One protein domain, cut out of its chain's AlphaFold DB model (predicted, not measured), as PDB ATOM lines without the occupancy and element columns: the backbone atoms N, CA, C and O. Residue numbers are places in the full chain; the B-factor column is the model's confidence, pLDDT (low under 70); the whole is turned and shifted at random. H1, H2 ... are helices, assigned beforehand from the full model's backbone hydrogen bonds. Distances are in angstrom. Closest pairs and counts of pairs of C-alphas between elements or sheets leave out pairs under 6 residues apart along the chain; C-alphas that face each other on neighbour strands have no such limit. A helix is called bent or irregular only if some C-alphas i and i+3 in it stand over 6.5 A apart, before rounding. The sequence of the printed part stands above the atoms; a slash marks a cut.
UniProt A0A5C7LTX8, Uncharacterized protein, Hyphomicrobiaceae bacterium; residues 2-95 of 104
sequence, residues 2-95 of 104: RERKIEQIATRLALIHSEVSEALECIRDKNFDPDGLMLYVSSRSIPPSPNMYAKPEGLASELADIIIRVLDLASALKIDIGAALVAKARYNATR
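AT A GLANCE: This is residues 2 to 95 of the 104 residues of an uncharacterized protein of Hyphomicrobiaceae bacterium (UniProt A0A5C7LTX8). Two long helices, H1 and H2, lie side by side as a helical hairpin, running opposite ways with only 9 degrees between their lines, and a shorter third helix, H3, turns off at the far end of H2, where residues 83 to 95 stick out on their own. At the other end of the hairpin, where H1 ends and H2 begins, a long stretch without a named element, residues 29 to 58, makes a wide loop. The printed part has 94 residues, with three named helices in the order H1, H2, H3 and no named strand; the class is all helix. The whole is loose, with a radius of gyration of the C-alphas of 16.9 A, and the C-alphas span 43 by 36 by 25 A along their three main axes.

HOW THE PARTS SIT: The first helix, H1, residues 2 to 28, and the second, H2, residues 59 to 77, form a helical hairpin. They touch, with 21 pairs of C-alphas within 8 A, and the closest C-alphas are those of Ala 23 and Glu 62, 5.1 A apart. Their lines stand at a shallow tilt of 9 degrees, and they run opposite ways. Their centres are 10.2 A apart. In the long link between them, residues 40 to 41 pair with residues 56 to 57, antiparallel, in stretches too short to be named strands. The third helix, H3, residues 81 to 93, is close to H2 but not clearly touching it, with 2 pairs of C-alphas within 8 A. The closest C-alphas of the two are those of Ala 74 and Ile 81, 6.3 A apart. H2 and H3 stand at a steep tilt of 65 degrees and run opposite ways, with their centres 17.5 A apart. H1 and H3 are apart. In H1, H2 and H3 every O i to N i+4 pair is within hydrogen-bond range.

IN THESE COORDINATES: H1 begins at Arg 2, whose C-alpha is at (85.202, -87.457, 9.661), and ends at Arg 28, whose C-alpha is at (87.159, -51.361, 25.455); it is the longest helix, with 27 residues and 39.4 A from first to last C-alpha. Residues 29 to 58 follow, and their C-alphas lie 12 to 26 A from the mean of the C-alphas. H2 has 19 residues, from Leu 59 to Leu 77, and measures 27.3 A from first to last C-alpha. H3 has 13 residues, from Ile 81 to Ala 93, and measures 18.1 A; C-alpha 93 is at (60.764, -70.390, 29.023). No helix is bent or irregular.

THE WHOLE: The printed part runs from residue 2 to residue 95 of a chain of 104 residues and has no cut. The two C-alphas farthest apart, those of Pro 50 in the long link and Arg 95, are 51.4 A apart, while the first and last printed C-alphas are 35.3 A apart. The link from H1 to H2 is long, with 30 residues, and the link from H2 to H3 is tight, with 3 residues. Residues 83 to 95, of which 83 to 93 belong to H3, stand free. Without them the body has 81 residues, spans 45 by 33 by 24 A and has a radius of gyration of 15.6 A. The mean pLDDT of the printed part is 86.2; it is 94 in H1, 95 in H2 and 96 in H3. Confidence is low, under 70, in 14 residues: residue 34 and residues 36 to 48, in the long link.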
ATOM      1  N   ARG A   2      85.784 -87.992   8.411       89.94
ATOM      2  CA  ARG A   2      85.202 -87.457   9.661       89.94
ATOM      3  C   ARG A   2      86.087 -86.422  10.368       89.94
ATOM      4  O   ARG A   2      85.586 -85.358  10.703       89.94
ATOM      5  N   GLU A   3      87.373 -86.713  10.552       91.50
ATOM      6  CA  GLU A   3      88.331 -85.813  11.227       91.50
ATOM      7  C   GLU A   3      88.426 -84.457  10.525       91.50
ATOM      8  O   GLU A   3      88.156 -83.435  11.140       91.50
ATOM      9  N   ARG A   4      88.614 -84.461   9.199       92.38
ATOM     10  CA  ARG A   4      88.591 -83.242   8.375       92.38
ATOM     11  C   ARG A   4      87.313 -82.410   8.556       92.38
ATOM     12  O   ARG A   4      87.372 -81.187   8.565       92.38
ATOM     13  N   LYS A   5      86.147 -83.053   8.702       92.25
ATOM     14  CA  LYS A   5      84.880 -82.344   8.955       92.25
ATOM     15  C   LYS A   5      84.858 -81.709  10.351       92.25
ATOM     16  O   LYS A   5      84.360 -80.599  10.494       92.25
ATOM     17  N   ILE A   6      85.390 -82.394  11.364       95.50
ATOM     18  CA  ILE A   6      85.507 -81.862  12.731       95.50
ATOM     19  C   ILE A   6      86.450 -80.656  12.751       95.50
ATOM     20  O   ILE A   6      86.089 -79.624  13.306       95.50
ATOM     21  N   GLU A   7      87.605 -80.758  12.096       95.94
ATOM     22  CA  GLU A   7      88.563 -79.654  11.962       95.94
ATOM     23  C   GLU A   7      87.920 -78.432  11.304       95.94
ATOM     24  O   GLU A   7      87.989 -77.337  11.849       95.94
ATOM     25  N   GLN A   8      87.201 -78.616  10.191       94.62
ATOM     26  CA  GLN A   8      86.497 -77.524   9.512       94.62
ATOM     27  C   GLN A   8      85.460 -76.837  10.408       94.62
ATOM     28  O   GLN A   8      85.337 -75.612  10.382       94.62
ATOM     29  N   ILE A   9      84.721 -77.610  11.211       97.38
ATOM     30  CA  ILE A   9      83.772 -77.058  12.184       97.38
ATOM     31  C   ILE A   9      84.522 -76.261  13.250       97.38
ATOM     32  O   ILE A   9      84.151 -75.123  13.525       97.38
ATOM     33  N   ALA A  10      85.592 -76.821  13.817       97.75
ATOM     34  CA  ALA A  10      86.403 -76.153  14.828       97.75
ATOM     35  C   ALA A  10      87.004 -74.839  14.304       97.75
ATOM     36  O   ALA A  10      86.931 -73.821  14.988       97.75
ATOM     37  N   THR A  11      87.505 -74.818  13.065       97.50
ATOM     38  CA  THR A  11      87.991 -73.596  12.410       97.50
ATOM     39  C   THR A  11      86.890 -72.546  12.297       97.50
ATOM     40  O   THR A  11      87.111 -71.387  12.633       97.50
ATOM     41  N   ARG A  12      85.683 -72.925  11.861       97.56
ATOM     42  CA  ARG A  12      84.556 -71.984  11.750       97.56
ATOM     43  C   ARG A  12      84.110 -71.451  13.113       97.56
ATOM     44  O   ARG A  12      83.779 -70.277  13.214       97.56
ATOM     45  N   LEU A  13      84.151 -72.281  14.154       98.19
ATOM     46  CA  LEU A  13      83.890 -71.847  15.529       98.19
ATOM     47  C   LEU A  13      84.954 -70.864  16.035       98.19
ATOM     48  O   LEU A  13      84.602 -69.887  16.689       98.19
ATOM     49  N   ALA A  14      86.228 -71.079  15.702       98.19
ATOM     50  CA  ALA A  14      87.298 -70.143  16.039       98.19
ATOM     51  C   ALA A  14      87.118 -68.781  15.344       98.19
ATOM     52  O   ALA A  14      87.349 -67.754  15.970       98.19
ATOM     53  N   LEU A  15      86.638 -68.765  14.095       97.38
ATOM     54  CA  LEU A  15      86.293 -67.522  13.391       97.38
ATOM     55  C   LEU A  15      85.099 -66.803  14.031       97.38
ATOM     56  O   LEU A  15      85.130 -65.597  14.188       97.38
ATOM     57  N   ILE A  16      84.062 -67.521  14.473       98.25
ATOM     58  CA  ILE A  16      82.968 -66.890  15.239       98.25
ATOM     59  C   ILE A  16      83.512 -66.259  16.532       98.25
ATOM     60  O   ILE A  16      83.079 -65.185  16.937       98.25
ATOM     61  N   HIS A  17      84.467 -66.920  17.190       97.88
ATOM     62  CA  HIS A  17      85.089 -66.395  18.402       97.88
ATOM     63  C   HIS A  17      85.943 -65.140  18.159       97.88
ATOM     64  O   HIS A  17      86.016 -64.294  19.053       97.88
ATOM     65  N   SER A  18      86.562 -64.985  16.982       97.50
ATOM     66  CA  SER A  18      87.262 -63.737  16.660       97.50
ATOM     67  C   SER A  18      86.287 -62.564  16.559       97.50
ATOM     68  O   SER A  18      86.552 -61.553  17.196       97.50
ATOM     69  N   GLU A  19      85.113 -62.733  15.939       96.69
ATOM     70  CA  GLU A  19      84.088 -61.666  15.889       96.69
ATOM     71  C   GLU A  19      83.597 -61.273  17.307       96.69
ATOM     72  O   GLU A  19      83.353 -60.111  17.618       96.69
ATOM     73  N   VAL A  20      83.508 -62.241  18.234       96.75
ATOM     74  CA  VAL A  20      83.213 -61.962  19.658       96.75
ATOM     75  C   VAL A  20      84.320 -61.132  20.312       96.75
ATOM     76  O   VAL A  20      84.043 -60.304  21.183       96.75
ATOM     77  N   SER A  21      85.573 -61.359  19.920       95.94
ATOM     78  CA  SER A  21      86.710 -60.586  20.420       95.94
ATOM     79  C   SER A  21      86.695 -59.162  19.857       95.94
ATOM     80  O   SER A  21      86.886 -58.229  20.631       95.94
ATOM     81  N   GLU A  22      86.357 -58.981  18.577       91.25
ATOM     82  CA  GLU A  22      86.166 -57.665  17.940       91.25
ATOM     83  C   GLU A  22      85.027 -56.872  18.613       91.25
ATOM     84  O   GLU A  22      85.190 -55.702  18.975       91.25
ATOM     85  N   ALA A  23      83.907 -57.532  18.928       91.19
ATOM     86  CA  ALA A  23      82.820 -56.933  19.707       91.19
ATOM     87  C   ALA A  23      83.280 -56.473  21.107       91.19
ATOM     88  O   ALA A  23      82.895 -55.401  21.581       91.19
ATOM     89  N   LEU A  24      84.123 -57.263  21.781       92.38
ATOM     90  CA  LEU A  24      84.687 -56.900  23.083       92.38
ATOM     91  C   LEU A  24      85.683 -55.736  22.979       92.38
ATOM     92  O   LEU A  24      85.747 -54.906  23.886       92.38
ATOM     93  N   GLU A  25      86.461 -55.669  21.901       90.94
ATOM     94  CA  GLU A  25      87.368 -54.552  21.633       90.94
ATOM     95  C   GLU A  25      86.605 -53.238  21.459       90.94
ATOM     96  O   GLU A  25      87.009 -52.239  22.054       90.94
ATOM     97  N   CYS A  26      85.450 -53.256  20.781       86.88
ATOM     98  CA  CYS A  26      84.578 -52.083  20.665       86.88
ATOM     99  C   CYS A  26      84.180 -51.515  22.038       86.88
ATOM    100  O   CYS A  26      84.197 -50.304  22.224       86.88
ATOM    101  N   ILE A  27      83.874 -52.377  23.013       85.44
ATOM    102  CA  ILE A  27      83.495 -51.969  24.382       85.44
ATOM    103  C   ILE A  27      84.696 -51.408  25.164       85.44
ATOM    104  O   ILE A  27      84.534 -50.626  26.099       85.44
ATOM    105  N   ARG A  28      85.917 -51.820  24.811       84.75
ATOM    106  CA  ARG A  28      87.159 -51.361  25.455       84.75
ATOM    107  C   ARG A  28      87.676 -50.041  24.888       84.75
ATOM    108  O   ARG A  28      88.599 -49.471  25.478       84.75
ATOM    109  N   ASP A  29      87.126 -49.563  23.772       81.00
ATOM    110  CA  ASP A  29      87.458 -48.245  23.242       81.00
ATOM    111  C   ASP A  29      87.076 -47.167  24.269       81.00
ATOM    112  O   ASP A  29      86.005 -47.193  24.873       81.00
ATOM    113  N   LYS A  30      87.962 -46.188  24.471       71.31
ATOM    114  CA  LYS A  30      87.728 -45.073  25.401       71.31
ATOM    115  C   LYS A  30      86.550 -44.190  24.984       71.31
ATOM    116  O   LYS A  30      86.065 -43.421  25.806       71.31
ATOM    117  N   ASN A  31      86.135 -44.282  23.724       73.06
ATOM    118  CA  ASN A  31      85.009 -43.557  23.152       73.06
ATOM    119  C   ASN A  31      83.754 -44.430  23.022       73.06
ATOM    120  O   ASN A  31      82.814 -44.024  22.342       73.06
ATOM    121  N   PHE A  32      83.739 -45.630  23.616       77.12
ATOM    122  CA  PHE A  32      82.552 -46.473  23.613       77.12
ATOM    123  C   PHE A  32      81.411 -45.777  24.360       77.12
ATOM    124  O   PHE A  32      81.513 -45.500  25.556       77.12
ATOM    125  N   ASP A  33      80.326 -45.510  23.639       72.88
ATOM    126  CA  ASP A  33      79.080 -45.003  24.197       72.88
ATOM    127  C   ASP A  33      78.122 -46.190  24.420       72.88
ATOM    128  O   ASP A  33      77.610 -46.746  23.444       72.88
ATOM    129  N   PRO A  34      77.888 -46.617  25.675       69.75
ATOM    130  CA  PRO A  34      77.004 -47.742  25.972       69.75
ATOM    131  C   PRO A  34      75.533 -47.463  25.633       69.75
ATOM    132  O   PRO A  34      74.786 -48.408  25.379       69.75
ATOM    133  N   ASP A  35      75.122 -46.192  25.597       72.00
ATOM    134  CA  ASP A  35      73.766 -45.774  25.231       72.00
ATOM    135  C   ASP A  35      73.656 -45.506  23.715       72.00
ATOM    136  O   ASP A  35      72.583 -45.607  23.111       72.00
ATOM    137  N   GLY A  36      74.796 -45.244  23.075       60.56
ATOM    138  CA  GLY A  36      74.984 -45.117  21.636       60.56
ATOM    139  C   GLY A  36      75.318 -46.449  20.965       60.56
ATOM    140  O   GLY A  36      76.408 -46.603  20.419       60.56
ATOM    141  N   LEU A  37      74.355 -47.383  20.925       59.88
ATOM    142  CA  LEU A  37      74.340 -48.640  20.132       59.88
ATOM    143  C   LEU A  37      74.403 -48.407  18.601       59.88
ATOM    144  O   LEU A  37      73.736 -49.065  17.801       59.88
ATOM    145  N   MET A  38      75.152 -47.408  18.170       55.59
ATOM    146  CA  MET A  38      75.134 -46.878  16.828       55.59
ATOM    147  C   MET A  38      76.027 -47.698  15.906       55.59
ATOM    148  O   MET A  38      77.232 -47.845  16.104       55.59
ATOM    149  N   LEU A  39      75.392 -48.193  14.850       59.75
ATOM    150  CA  LEU A  39      76.037 -48.589  13.614       59.75
ATOM    151  C   LEU A  39      76.583 -47.319  12.955       59.75
ATOM    152  O   LEU A  39      75.819 -46.555  12.362       59.75
ATOM    153  N   TYR A  40      77.885 -47.075  13.059       63.41
ATOM    154  CA  TYR A  40      78.501 -45.968  12.340       63.41
ATOM    155  C   TYR A  40      79.160 -46.493  11.074       63.41
ATOM    156  O   TYR A  40      79.860 -47.503  11.070       63.41
ATOM    157  N   VAL A  41      78.936 -45.783   9.975       57.97
ATOM    158  CA  VAL A  41      79.723 -45.979   8.766       57.97
ATOM    159  C   VAL A  41      81.037 -45.250   8.988       57.97
ATOM    160  O   VAL A  41      81.063 -44.025   9.112       57.97
ATOM    161  N   SER A  42      82.119 -46.010   9.090       55.94
ATOM    162  CA  SER A  42      83.451 -45.477   9.338       55.94
ATOM    163  C   SER A  42      83.818 -44.400   8.326       55.94
ATOM    164  O   SER A  42      83.900 -44.655   7.126       55.94
ATOM    165  N   SER A  43      84.106 -43.193   8.813       54.66
ATOM    166  CA  SER A  43      84.629 -42.101   7.983       54.66
ATOM    167  C   SER A  43      86.040 -42.388   7.452       54.66
ATOM    168  O   SER A  43      86.493 -41.718   6.526       54.66
ATOM    169  N   ARG A  44      86.731 -43.392   8.016       55.19
ATOM    170  CA  ARG A  44      88.030 -43.897   7.539       55.19
ATOM    171  C   ARG A  44      87.882 -44.989   6.479       55.19
ATOM    172  O   ARG A  44      88.819 -45.219   5.717       55.19
ATOM    173  N   SER A  45      86.723 -45.638   6.405       61.50
ATOM    174  CA  SER A  45      86.415 -46.620   5.370       61.50
ATOM    175  C   SER A  45      85.941 -45.904   4.111       61.50
ATOM    176  O   SER A  45      84.748 -45.729   3.887       61.50
ATOM    177  N   ILE A  46      86.874 -45.473   3.263       63.59
ATOM    178  CA  ILE A  46      86.523 -45.038   1.906       63.59
ATOM    179  C   ILE A  46      85.961 -46.267   1.175       63.59
ATOM    180  O   ILE A  46      86.638 -47.301   1.152       63.59
ATOM    181  N   PRO A  47      84.748 -46.205   0.593       69.12
ATOM    182  CA  PRO A  47      84.218 -47.332  -0.151       69.12
ATOM    183  C   PRO A  47      85.195 -47.678  -1.285       69.12
ATOM    184  O   PRO A  47      85.565 -46.803  -2.071       69.12
ATOM    185  N   PRO A  48      85.652 -48.936  -1.379       68.62
ATOM    186  CA  PRO A  48      86.784 -49.301  -2.234       68.62
ATOM    187  C   PRO A  48      86.452 -49.251  -3.732       68.62
ATOM    188  O   PRO A  48      87.335 -49.429  -4.566       68.62
ATOM    189  N   SER A  49      85.186 -49.021  -4.096       71.62
ATOM    190  CA  SER A  49      84.763 -48.764  -5.470       71.62
ATOM    191  C   SER A  49      83.444 -47.971  -5.512       71.62
ATOM    192  O   SER A  49      82.721 -47.958  -4.512       71.62
ATOM    193  N   PRO A  50      83.082 -47.365  -6.664       70.31
ATOM    194  CA  PRO A  50      81.894 -46.514  -6.819       70.31
ATOM    195  C   PRO A  50      80.524 -47.151  -6.516       70.31
ATOM    196  O   PRO A  50      79.528 -46.443  -6.564       70.31
ATOM    197  N   ASN A  51      80.449 -48.444  -6.189       73.00
ATOM    198  CA  ASN A  51      79.202 -49.153  -5.869       73.00
ATOM    199  C   ASN A  51      79.297 -49.978  -4.575       73.00
ATOM    200  O   ASN A  51      78.541 -50.930  -4.390       73.00
ATOM    201  N   MET A  52      80.252 -49.665  -3.698       71.50
ATOM    202  CA  MET A  52      80.430 -50.381  -2.438       71.50
ATOM    203  C   MET A  52      80.029 -49.501  -1.259       71.50
ATOM    204  O   MET A  52      80.235 -48.290  -1.274       71.50
ATOM    205  N   TYR A  53      79.452 -50.113  -0.231       71.12
ATOM    206  CA  TYR A  53      79.206 -49.439   1.036       71.12
ATOM    207  C   TYR A  53      80.493 -49.439   1.862       71.12
ATOM    208  O   TYR A  53      81.271 -50.395   1.824       71.12
ATOM    209  N   ALA A  54      80.730 -48.354   2.592       72.62
ATOM    210  CA  ALA A  54      81.783 -48.316   3.594       72.62
ATOM    211  C   ALA A  54      81.483 -49.337   4.706       72.62
ATOM    212  O   ALA A  54      80.312 -49.604   4.998       72.62
ATOM    213  N   LYS A  55      82.531 -49.941   5.289       73.69
ATOM    214  CA  LYS A  55      82.362 -50.986   6.305       73.69
ATOM    215  C   LYS A  55      81.601 -50.385   7.499       73.69
ATOM    216  O   LYS A  55      82.024 -49.338   8.004       73.69
ATOM    217  N   PRO A  56      80.485 -50.994   7.931       78.31
ATOM    218  CA  PRO A  56      79.924 -50.666   9.229       78.31
ATOM    219  C   PRO A  56      80.934 -51.015  10.330       78.31
ATOM    220  O   PRO A  56      81.644 -52.014  10.237       78.31
ATOM    221  N   GLU A  57      81.019 -50.173  11.354       79.88
ATOM    222  CA  GLU A  57      81.879 -50.376  12.521       79.88
ATOM    223  C   GLU A  57      81.067 -50.237  13.818       79.88
ATOM    224  O   GLU A  57      79.963 -49.677  13.838       79.88
ATOM    225  N   GLY A  58      81.637 -50.749  14.910       83.88
ATOM    226  CA  GLY A  58      81.082 -50.665  16.260       83.88
ATOM    227  C   GLY A  58      80.373 -51.940  16.712       83.88
ATOM    228  O   GLY A  58      80.143 -52.867  15.935       83.88
ATOM    229  N   LEU A  59      79.985 -51.970  17.992       87.31
ATOM    230  CA  LEU A  59      79.453 -53.165  18.659       87.31
ATOM    231  C   LEU A  59      78.279 -53.808  17.903       87.31
ATOM    232  O   LEU A  59      78.221 -55.026  17.783       87.31
ATOM    233  N   ALA A  60      77.354 -53.005  17.370       86.94
ATOM    234  CA  ALA A  60      76.217 -53.520  16.608       86.94
ATOM    235  C   ALA A  60      76.640 -54.232  15.308       86.94
ATOM    236  O   ALA A  60      76.020 -55.230  14.941       86.94
ATOM    237  N   SER A  61      77.697 -53.749  14.639       88.06
ATOM    238  CA  SER A  61      78.259 -54.395  13.447       88.06
ATOM    239  C   SER A  61      78.885 -55.740  13.803       88.06
ATOM    240  O   SER A  61      78.542 -56.751  13.198       88.06
ATOM    241  N   GLU A  62      79.715 -55.778  14.847       92.69
ATOM    242  CA  GLU A  62      80.390 -57.010  15.272       92.69
ATOM    243  C   GLU A  62      79.390 -58.069  15.780       92.69
ATOM    244  O   GLU A  62      79.506 -59.261  15.490       92.69
ATOM    245  N   LEU A  63      78.317 -57.648  16.466       92.94
ATOM    246  CA  LEU A  63      77.208 -58.540  16.828       92.94
ATOM    247  C   LEU A  63      76.487 -59.111  15.596       92.94
ATOM    248  O   LEU A  63      76.075 -60.275  15.614       92.94
ATOM    249  N   ALA A  64      76.332 -58.320  14.533       92.62
ATOM    250  CA  ALA A  64      75.765 -58.800  13.279       92.62
ATOM    251  C   ALA A  64      76.697 -59.811  12.592       92.62
ATOM    252  O   ALA A  64      76.217 -60.860  12.151       92.62
ATOM    253  N   ASP A  65      78.007 -59.562  12.575       93.88
ATOM    254  CA  ASP A  65      79.000 -60.483  12.009       93.88
ATOM    255  C   ASP A  65      78.999 -61.838  12.737       93.88
ATOM    256  O   ASP A  65      78.967 -62.890  12.087       93.88
ATOM    257  N   ILE A  66      78.872 -61.853  14.072       97.25
ATOM    258  CA  ILE A  66      78.671 -63.091  14.849       97.25
ATOM    259  C   ILE A  66      77.439 -63.864  14.352       97.25
ATOM    260  O   ILE A  66      77.519 -65.073  14.109       97.25
ATOM    261  N   ILE A  67      76.292 -63.189  14.203       97.62
ATOM    262  CA  ILE A  67      75.045 -63.823  13.749       97.62
ATOM    263  C   ILE A  67      75.232 -64.409  12.348       97.62
ATOM    264  O   ILE A  67      74.908 -65.579  12.128       97.62
ATOM    265  N   ILE A  68      75.789 -63.635  11.416       97.12
ATOM    266  CA  ILE A  68      76.011 -64.060  10.030       97.12
ATOM    267  C   ILE A  68      76.911 -65.300   9.989       97.12
ATOM    268  O   ILE A  68      76.554 -66.301   9.366       97.12
ATOM    269  N   ARG A  69      78.026 -65.302  10.729       97.75
ATOM    270  CA  ARG A  69      78.949 -66.449  10.797       97.75
ATOM    271  C   ARG A  69      78.296 -67.707  11.369       97.75
ATOM    272  O   ARG A  69      78.567 -68.813  10.892       97.75
ATOM    273  N   VAL A  70      77.436 -67.563  12.379       98.25
ATOM    274  CA  VAL A  70      76.668 -68.681  12.952       98.25
ATOM    275  C   VAL A  70      75.686 -69.248  11.925       98.25
ATOM    276  O   VAL A  70      75.596 -70.472  11.783       98.25
ATOM    277  N   LEU A  71      74.975 -68.389  11.191       97.88
ATOM    278  CA  LEU A  71      74.026 -68.810  10.158       97.88
ATOM    279  C   LEU A  71      74.730 -69.491   8.975       97.88
ATOM    280  O   LEU A  71      74.264 -70.536   8.516       97.88
ATOM    281  N   ASP A  72      75.885 -68.981   8.545       97.69
ATOM    282  CA  ASP A  72      76.729 -69.612   7.523       97.69
ATOM    283  C   ASP A  72      77.170 -71.019   7.940       97.69
ATOM    284  O   ASP A  72      77.075 -71.973   7.160       97.69
ATOM    285  N   LEU A  73      77.631 -71.176   9.188       97.56
ATOM    286  CA  LEU A  73      78.011 -72.481   9.727       97.56
ATOM    287  C   LEU A  73      76.807 -73.431   9.788       97.56
ATOM    288  O   LEU A  73      76.931 -74.599   9.412       97.56
ATOM    289  N   ALA A  74      75.640 -72.948  10.218       97.94
ATOM    290  CA  ALA A  74      74.425 -73.754  10.263       97.94
ATOM    291  C   ALA A  74      74.008 -74.236   8.864       97.94
ATOM    292  O   ALA A  74      73.730 -75.425   8.685       97.94
ATOM    293  N   SER A  75      74.047 -73.341   7.871       96.75
ATOM    294  CA  SER A  75      73.784 -73.650   6.463       96.75
ATOM    295  C   SER A  75      74.747 -74.715   5.931       96.75
ATOM    296  O   SER A  75      74.314 -75.756   5.425       96.75
ATOM    297  N   ALA A  76      76.055 -74.540   6.154       95.88
ATOM    298  CA  ALA A  76      77.080 -75.501   5.741       95.88
ATOM    299  C   ALA A  76      76.896 -76.891   6.382       95.88
ATOM    300  O   ALA A  76      77.205 -77.917   5.770       95.88
ATOM    301  N   LEU A  77      76.371 -76.941   7.610       96.31
ATOM    302  CA  LEU A  77      76.083 -78.180   8.333       96.31
ATOM    303  C   LEU A  77      74.684 -78.749   8.071       96.31
ATOM    304  O   LEU A  77      74.395 -79.839   8.567       96.31
ATOM    305  N   LYS A  78      73.851 -78.065   7.275       97.12
ATOM    306  CA  LYS A  78      72.438 -78.404   7.035       97.12
ATOM    307  C   LYS A  78      71.631 -78.507   8.336       97.12
ATOM    308  O   LYS A  78      70.788 -79.389   8.487       97.12
ATOM    309  N   ILE A  79      71.927 -77.628   9.290       97.69
ATOM    310  CA  ILE A  79      71.198 -77.519  10.554       97.69
ATOM    311  C   ILE A  79      70.019 -76.572  10.340       97.69
ATOM    312  O   ILE A  79      70.212 -75.424   9.940       97.69
ATOM    313  N   ASP A  80      68.810 -77.023  10.674       97.75
ATOM    314  CA  ASP A  80      67.653 -76.135  10.808       97.75
ATOM    315  C   ASP A  80      67.793 -75.308  12.094       97.75
ATOM    316  O   ASP A  80      67.297 -75.653  13.173       97.75
ATOM    317  N   ILE A  81      68.563 -74.226  11.983       97.69
ATOM    318  CA  ILE A  81      68.863 -73.336  13.103       97.69
ATOM    319  C   ILE A  81      67.614 -72.608  13.603       97.69
ATOM    320  O   ILE A  81      67.514 -72.335  14.798       97.69
ATOM    321  N   GLY A  82      66.631 -72.361  12.729       96.94
ATOM    322  CA  GLY A  82      65.353 -71.758  13.098       96.94
ATOM    323  C   GLY A  82      64.553 -72.668  14.028       96.94
ATOM    324  O   GLY A  82      64.165 -72.252  15.123       96.94
ATOM    325  N   ALA A  83      64.377 -73.937  13.650       98.00
ATOM    326  CA  ALA A  83      63.715 -74.923  14.500       98.00
ATOM    327  C   ALA A  83      64.468 -75.141  15.825       98.00
ATOM    328  O   ALA A  83      63.846 -75.191  16.890       98.00
ATOM    329  N   ALA A  84      65.805 -75.211  15.781       97.88
ATOM    330  CA  ALA A  84      66.635 -75.340  16.979       97.88
ATOM    331  C   ALA A  84      66.472 -74.142  17.931       97.88
ATOM    332  O   ALA A  84      66.342 -74.334  19.145       97.88
ATOM    333  N   LEU A  85      66.420 -72.916  17.395       96.56
ATOM    334  CA  LEU A  85      66.206 -71.695  18.169       96.56
ATOM    335  C   LEU A  85      64.828 -71.695  18.841       96.56
ATOM    336  O   LEU A  85      64.741 -71.451  20.045       96.56
ATOM    337  N   VAL A  86      63.763 -72.036  18.106       97.50
ATOM    338  CA  VAL A  86      62.396 -72.132  18.651       97.50
ATOM    339  C   VAL A  86      62.315 -73.185  19.757       97.50
ATOM    340  O   VAL A  86      61.772 -72.918  20.832       97.50
ATOM    341  N   ALA A  87      62.883 -74.373  19.535       97.06
ATOM    342  CA  ALA A  87      62.922 -75.432  20.540       97.06
ATOM    343  C   ALA A  87      63.677 -74.981  21.802       97.06
ATOM    344  O   ALA A  87      63.202 -75.179  22.925       97.06
ATOM    345  N   LYS A  88      64.824 -74.309  21.631       95.25
ATOM    346  CA  LYS A  88      65.615 -73.779  22.744       95.25
ATOM    347  C   LYS A  88      64.883 -72.674  23.501       95.25
ATOM    348  O   LYS A  88      64.935 -72.667  24.730       95.25
ATOM    349  N   ALA A  89      64.195 -71.777  22.798       94.00
ATOM    350  CA  ALA A  89      63.405 -70.706  23.395       94.00
ATOM    351  C   ALA A  89      62.264 -71.268  24.257       94.00
ATOM    352  O   ALA A  89      62.123 -70.872  25.412       94.00
ATOM    353  N   ARG A  90      61.525 -72.268  23.750       95.94
ATOM    354  CA  ARG A  90      60.481 -72.977  24.514       95.94
ATOM    355  C   ARG A  90      61.041 -73.613  25.784       95.94
ATOM    356  O   ARG A  90      60.495 -73.407  26.860       95.94
ATOM    357  N   TYR A  91      62.165 -74.327  25.685       93.19
ATOM    358  CA  TYR A  91      62.830 -74.897  26.860       93.19
ATOM    359  C   TYR A  91      63.302 -73.813  27.843       93.19
ATOM    360  O   TYR A  91      63.111 -73.946  29.050       93.19
ATOM    361  N   ASN A  92      63.893 -72.718  27.357       90.94
ATOM    362  CA  ASN A  92      64.334 -71.614  28.211       90.94
ATOM    363  C   ASN A  92      63.162 -70.988  28.983       90.94
ATOM    364  O   ASN A  92      63.342 -70.683  30.157       90.94
ATOM    365  N   ALA A  93      61.980 -70.877  28.369       91.25
ATOM    366  CA  ALA A  93      60.764 -70.390  29.023       91.25
ATOM    367  C   ALA A  93      60.262 -71.314  30.151       91.25
ATOM    368  O   ALA A  93      59.604 -70.849  31.072       91.25
ATOM    369  N   THR A  94      60.599 -72.609  30.116       90.12
ATOM    370  CA  THR A  94      60.273 -73.550  31.205       90.12
ATOM    371  C   THR A  94      61.267 -73.530  32.363       90.12
ATOM    372  O   THR A  94      61.029 -74.179  33.382       90.12
ATOM    373  N   ARG A  95      62.411 -72.838  32.233       82.62
ATOM    374  CA  ARG A  95      63.405 -72.840  33.308       82.62
ATOM    375  C   ARG A  95      62.887 -72.021  34.489       82.62
ATOM    376  O   ARG A  95      62.459 -70.888  34.279       82.62
TER     377      ARG A  95